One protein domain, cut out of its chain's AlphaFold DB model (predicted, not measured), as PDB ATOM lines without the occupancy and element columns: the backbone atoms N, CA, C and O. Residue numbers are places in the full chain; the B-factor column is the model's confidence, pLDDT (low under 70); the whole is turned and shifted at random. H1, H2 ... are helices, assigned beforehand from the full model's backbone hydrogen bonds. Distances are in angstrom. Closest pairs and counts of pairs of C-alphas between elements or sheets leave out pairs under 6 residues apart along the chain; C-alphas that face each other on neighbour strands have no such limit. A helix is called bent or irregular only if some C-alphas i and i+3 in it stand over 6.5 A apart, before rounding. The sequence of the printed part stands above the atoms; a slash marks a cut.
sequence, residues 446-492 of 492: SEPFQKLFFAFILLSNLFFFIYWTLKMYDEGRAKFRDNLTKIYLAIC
ATOM      1  N   SER A 446     118.117 118.386 118.547       73.50
ATOM      2  CA  SER A 446     117.960 118.930 119.898       73.50
ATOM      3  C   SER A 446     118.674 120.283 120.013       73.50
ATOM      4  O   SER A 446     119.630 120.552 119.280       73.50
ATOM      5  N   GLU A 447     118.209 121.155 120.917       76.94
ATOM      6  CA  GLU A 447     118.801 122.484 121.150       76.94
ATOM      7  C   GLU A 447     120.342 122.520 121.155       76.94
ATOM      8  O   GLU A 447     120.902 123.418 120.517       76.94
ATOM      9  N   PRO A 448     121.056 121.586 121.818       76.50
ATOM     10  CA  PRO A 448     122.516 121.584 121.786       76.50
ATOM     11  C   PRO A 448     123.077 121.330 120.385       76.50
ATOM     12  O   PRO A 448     124.011 122.020 119.985       76.50
ATOM     13  N   PHE A 449     122.489 120.427 119.595       74.00
ATOM     14  CA  PHE A 449     122.936 120.219 118.217       74.00
ATOM     15  C   PHE A 449     122.608 121.422 117.328       74.00
ATOM     16  O   PHE A 449     123.440 121.809 116.518       74.00
ATOM     17  N   GLN A 450     121.464 122.090 117.497       70.00
ATOM     18  CA  GLN A 450     121.174 123.314 116.734       70.00
ATOM     19  C   GLN A 450     122.201 124.419 117.012       70.00
ATOM     20  O   GLN A 450     122.699 125.047 116.078       70.00
ATOM     21  N   LYS A 451     122.566 124.620 118.286       75.44
ATOM     22  CA  LYS A 451     123.613 125.570 118.693       75.44
ATOM     23  C   LYS A 451     124.985 125.161 118.151       75.44
ATOM     24  O   LYS A 451     125.725 126.025 117.693       75.44
ATOM     25  N   LEU A 452     125.287 123.862 118.128       81.88
ATOM     26  CA  LEU A 452     126.512 123.308 117.546       81.88
ATOM     27  C   LEU A 452     126.600 123.583 116.036       81.88
ATOM     28  O   LEU A 452     127.596 124.126 115.569       81.88
ATOM     29  N   PHE A 453     125.555 123.266 115.266       72.69
ATOM     30  CA  PHE A 453     125.529 123.527 113.823       72.69
ATOM     31  C   PHE A 453     125.552 125.025 113.512       72.69
ATOM     32  O   PHE A 453     126.251 125.447 112.594       72.69
ATOM     33  N   PHE A 454     124.853 125.843 114.299       76.19
ATOM     34  CA  PHE A 454     124.919 127.296 114.170       76.19
ATOM     35  C   PHE A 454     126.334 127.827 114.439       76.19
ATOM     36  O   PHE A 454     126.833 128.644 113.669       76.19
ATOM     37  N   ALA A 455     127.014 127.312 115.469       81.19
ATOM     38  CA  ALA A 455     128.406 127.638 115.757       81.19
ATOM     39  C   ALA A 455     129.346 127.194 114.624       81.19
ATOM     40  O   ALA A 455     130.210 127.968 114.228       81.19
ATOM     41  N   PHE A 456     129.147 126.006 114.045       83.19
ATOM     42  CA  PHE A 456     129.925 125.545 112.890       83.19
ATOM     43  C   PHE A 456     129.736 126.432 111.661       83.19
ATOM     44  O   PHE A 456     130.715 126.788 111.012       83.19
ATOM     45  N   ILE A 457     128.500 126.832 111.356       78.81
ATOM     46  CA  ILE A 457     128.214 127.747 110.245       78.81
ATOM     47  C   ILE A 457     128.863 129.113 110.502       78.81
ATOM     48  O   ILE A 457     129.459 129.686 109.590       78.81
ATOM     49  N   LEU A 458     128.786 129.632 111.731       81.06
ATOM     50  CA  LEU A 458     129.435 130.888 112.114       81.06
ATOM     51  C   LEU A 458     130.955 130.809 111.981       81.06
ATOM     52  O   LEU A 458     131.545 131.682 111.355       81.06
ATOM     53  N   LEU A 459     131.575 129.756 112.514       86.88
ATOM     54  CA  LEU A 459     133.016 129.528 112.418       86.88
ATOM     55  C   LEU A 459     133.453 129.377 110.962       86.88
ATOM     56  O   LEU A 459     134.407 130.022 110.548       86.88
ATOM     57  N   SER A 460     132.731 128.591 110.160       82.44
ATOM     58  CA  SER A 460     133.042 128.405 108.741       82.44
ATOM     59  C   SER A 460     132.963 129.716 107.962       82.44
ATOM     60  O   SER A 460     133.847 129.997 107.157       82.44
ATOM     61  N   ASN A 461     131.931 130.532 108.198       76.25
ATOM     62  CA  ASN A 461     131.819 131.840 107.554       76.25
ATOM     63  C   ASN A 461     132.896 132.804 108.058       76.25
ATOM     64  O   ASN A 461     133.481 133.520 107.254       76.25
ATOM     65  N   LEU A 462     133.212 132.796 109.355       87.88
ATOM     66  CA  LEU A 462     134.288 133.604 109.924       87.88
ATOM     67  C   LEU A 462     135.639 133.251 109.292       87.88
ATOM     68  O   LEU A 462     136.339 134.148 108.833       87.88
ATOM     69  N   PHE A 463     135.979 131.963 109.198       87.50
ATOM     70  CA  PHE A 463     137.194 131.507 108.521       87.50
ATOM     71  C   PHE A 463     137.209 131.906 107.047       87.50
ATOM     72  O   PHE A 463     138.225 132.402 106.565       87.50
ATOM     73  N   PHE A 464     136.085 131.746 106.345       82.31
ATOM     74  CA  PHE A 464     135.950 132.173 104.955       82.31
ATOM     75  C   PHE A 464     136.203 133.677 104.796       82.31
ATOM     76  O   PHE A 464     137.002 134.072 103.947       82.31
ATOM     77  N   PHE A 465     135.582 134.515 105.630       79.12
ATOM     78  CA  PHE A 465     135.779 135.962 105.591       79.12
ATOM     79  C   PHE A 465     137.205 136.352 105.967       79.12
ATOM     80  O   PHE A 465     137.790 137.165 105.260       79.12
ATOM     81  N   ILE A 466     137.800 135.767 107.013       87.50
ATOM     82  CA  ILE A 466     139.196 136.034 107.395       87.50
ATOM     83  C   ILE A 466     140.129 135.689 106.235       87.50
ATOM     84  O   ILE A 466     140.921 136.533 105.821       87.50
ATOM     85  N   TYR A 467     139.992 134.492 105.663       86.62
ATOM     86  CA  TYR A 467     140.797 134.057 104.525       86.62
ATOM     87  C   TYR A 467     140.669 135.020 103.339       86.62
ATOM     88  O   TYR A 467     141.673 135.471 102.792       86.62
ATOM     89  N   TRP A 468     139.440 135.383 102.960       71.69
ATOM     90  CA  TRP A 468     139.210 136.302 101.848       71.69
ATOM     91  C   TRP A 468     139.669 137.727 102.134       71.69
ATOM     92  O   TRP A 468     140.140 138.391 101.217       71.69
ATOM     93  N   THR A 469     139.572 138.194 103.377       78.81
ATOM     94  CA  THR A 469     140.055 139.524 103.771       78.81
ATOM     95  C   THR A 469     141.577 139.575 103.707       78.81
ATOM     96  O   THR A 469     142.119 140.536 103.170       78.81
ATOM     97  N   LEU A 470     142.267 138.525 104.167       82.31
ATOM     98  CA  LEU A 470     143.720 138.394 104.024       82.31
ATOM     99  C   LEU A 470     144.128 138.357 102.547       82.31
ATOM    100  O   LEU A 470     144.991 139.119 102.125       82.31
ATOM    101  N   LYS A 471     143.439 137.553 101.735       72.19
ATOM    102  CA  LYS A 471     143.708 137.457 100.297       72.19
ATOM    103  C   LYS A 471     143.463 138.780  99.562       72.19
ATOM    104  O   LYS A 471     144.280 139.191  98.747       72.19
ATOM    105  N   MET A 472     142.369 139.474  99.881       71.25
ATOM    106  CA  MET A 472     142.076 140.814  99.357       71.25
ATOM    107  C   MET A 472     143.097 141.852  99.826       71.25
ATOM    108  O   MET A 472     143.444 142.737  99.049       71.25
ATOM    109  N   TYR A 473     143.587 141.756 101.064       77.06
ATOM    110  CA  TYR A 473     144.643 142.624 101.575       77.06
ATOM    111  C   TYR A 473     145.948 142.423 100.800       77.06
ATOM    112  O   TYR A 473     146.535 143.405 100.352       77.06
ATOM    113  N   ASP A 474     146.365 141.177 100.569       70.44
ATOM    114  CA  ASP A 474     147.570 140.870  99.792       70.44
ATOM    115  C   ASP A 474     147.455 141.374  98.349       70.44
ATOM    116  O   ASP A 474     148.374 142.000  97.813       70.44
ATOM    117  N   GLU A 475     146.295 141.167  97.728       69.25
ATOM    118  CA  GLU A 475     146.034 141.586  96.353       69.25
ATOM    119  C   GLU A 475     145.892 143.114  96.229       69.25
ATOM    120  O   GLU A 475     146.383 143.720  95.272       69.25
ATOM    121  N   GLY A 476     145.301 143.764  97.234       69.00
ATOM    122  CA  GLY A 476     145.245 145.218  97.369       69.00
ATOM    123  C   GLY A 476     146.624 145.836  97.594       69.00
ATOM    124  O   GLY A 476     146.971 146.810  96.932       69.00
ATOM    125  N   ARG A 477     147.453 145.237  98.456       69.31
ATOM    126  CA  ARG A 477     148.840 145.654  98.707       69.31
ATOM    127  C   ARG A 477     149.698 145.522  97.450       69.31
ATOM    128  O   ARG A 477     150.463 146.434  97.140       69.31
ATOM    129  N   ALA A 478     149.548 144.427  96.703       63.22
ATOM    130  CA  ALA A 478     150.232 144.231  95.427       63.22
ATOM    131  C   ALA A 478     149.836 145.310  94.403       63.22
ATOM    132  O   ALA A 478     150.710 145.917  93.787       63.22
ATOM    133  N   LYS A 479     148.537 145.623  94.284       64.56
ATOM    134  CA  LYS A 479     148.044 146.693  93.399       64.56
ATOM    135  C   LYS A 479     148.463 148.096  93.853       64.56
ATOM    136  O   LYS A 479     148.770 148.929  93.006       64.56
ATOM    137  N   PHE A 480     148.507 148.364  95.159       66.88
ATOM    138  CA  PHE A 480     148.969 149.642  95.713       66.88
ATOM    139  C   PHE A 480     150.453 149.883  95.407       66.88
ATOM    140  O   PHE A 480     150.826 150.979  94.993       66.88
ATOM    141  N   ARG A 481     151.285 148.838  95.530       62.78
ATOM    142  CA  ARG A 481     152.700 148.875  95.137       62.78
ATOM    143  C   ARG A 481     152.872 149.174  93.644       62.78
ATOM    144  O   ARG A 481     153.739 149.969  93.289       62.78
ATOM    145  N   ASP A 482     152.042 148.577  92.791       57.12
ATOM    146  CA  ASP A 482     152.135 148.751  91.339       57.12
ATOM    147  C   ASP A 482     151.633 150.134  90.869       57.12
ATOM    148  O   ASP A 482     152.277 150.750  90.023       57.12
ATOM    149  N   ASN A 483     150.535 150.659  91.433       61.72
ATOM    150  CA  ASN A 483     149.927 151.923  90.982       61.72
ATOM    151  C   ASN A 483     150.476 153.188  91.670       61.72
ATOM    152  O   ASN A 483     150.450 154.261  91.070       61.72
ATOM    153  N   LEU A 484     150.953 153.104  92.918       63.78
ATOM    154  CA  LEU A 484     151.413 154.257  93.713       63.78
ATOM    155  C   LEU A 484     152.845 154.060  94.222       63.78
ATOM    156  O   LEU A 484     153.172 154.336  95.377       63.78
ATOM    157  N   THR A 485     153.730 153.620  93.331       62.22
ATOM    158  CA  THR A 485     155.121 153.241  93.630       62.22
ATOM    159  C   THR A 485     155.898 154.337  94.372       62.22
ATOM    160  O   THR A 485     156.630 154.043  95.312       62.22
ATOM    161  N   LYS A 486     155.706 155.616  94.004       59.31
ATOM    162  CA  LYS A 486     156.387 156.766  94.638       59.31
ATOM    163  C   LYS A 486     155.912 157.049  96.066       59.31
ATOM    164  O   LYS A 486     156.711 157.477  96.887       59.31
ATOM    165  N   ILE A 487     154.629 156.825  96.353       65.62
ATOM    166  CA  ILE A 487     154.052 157.017  97.691       65.62
ATOM    167  C   ILE A 487     154.413 155.825  98.581       65.62
ATOM    168  O   ILE A 487     154.781 156.013  99.734       65.62
ATOM    169  N   TYR A 488     154.381 154.607  98.033       63.41
ATOM    170  CA  TYR A 488     154.805 153.402  98.744       63.41
ATOM    171  C   TYR A 488     156.267 153.491  99.209       63.41
ATOM    172  O   TYR A 488     156.534 153.213 100.370       63.41
ATOM    173  N   LEU A 489     157.181 153.961  98.348       63.50
ATOM    174  CA  LEU A 489     158.598 154.190  98.690       63.50
ATOM    175  C   LEU A 489     158.839 155.347  99.677       63.50
ATOM    176  O   LEU A 489     159.950 155.496 100.173       63.50
ATOM    177  N   ALA A 490     157.847 156.208  99.908       63.84
ATOM    178  CA  ALA A 490     157.945 157.311 100.863       63.84
ATOM    179  C   ALA A 490     157.358 156.956 102.242       63.84
ATOM    180  O   ALA A 490     157.674 157.618 103.226       63.84
ATOM    181  N   ILE A 491     156.476 155.952 102.307       64.25
ATOM    182  CA  ILE A 491     155.754 155.531 103.522       64.25
ATOM    183  C   ILE A 491     156.355 154.250 104.133       64.25
ATOM    184  O   ILE A 491     156.202 154.019 105.332       64.25
ATOM    185  N   CYS A 492     157.026 153.419 103.332       48.91
ATOM    186  CA  CYS A 492     157.763 152.222 103.747       48.91
ATOM    187  C   CYS A 492     159.235 152.373 103.381       48.91
ATOM    188  O   CYS A 492     160.066 151.894 104.184       48.91
TER     189      CYS A 492
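What this domain is: This is residues 446 to 492 of the 492 residues of an uncharacterized protein of Stylonychia lemnae (UniProt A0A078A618). One long helix, H1, makes nearly the whole length of a thin rod, and at its far end the chain turns sharply into a short helix, H2, which makes a corner with it, like an L with one very short arm. Residues 446 to 476, of which 447 to 476 belong to H1, stand free, and so do residues 482 to 487, of which 485 to 487 belong to H2. The printed part has 47 residues with two named helices, H1 then H2, and no named strand; the class is all helix. The whole is extended, with a radius of gyration of the C-alphas of 18.7 A, and the C-alphas span 60 by 14 by 7 A.

Where its parts are: H1 is residues 447 to 483, 37 residues, and measures 52.4 A from first to last C-alpha. It begins at C-alpha 447 at (118.801, 122.484, 121.150) and ends at C-alpha 483 at (149.927, 151.923, 90.982). H2 is residues 485 to 491, 7 residues and 10.2 A long, and ends at C-alpha 491 at (155.754, 155.531, 103.522). Neither helix is bent.

How they stand to each other: H1 and H2 are close but not clearly touching, with 2 pairs of C-alphas within 8 A. Their closest C-alphas are those of Arg 481 and Tyr 488, 6.2 A apart. Their lines stand at a steep tilt of 69 degrees, only just short of about perpendicular, and they run opposite ways. Their centres are 29.1 A apart. In H1 and H2 every O i to N i+4 pair is within hydrogen-bond range.

The domain as a whole: The two C-alphas farthest apart are those of Ser 446 and Lys 486, at 59.6 A. The link from H1 to H2, one residue, is tight. The printed part has no cut and ends at Cys 492, the chain's last residue. The mean pLDDT of the printed part is 72.8, and residues 475 to 492 are under 70.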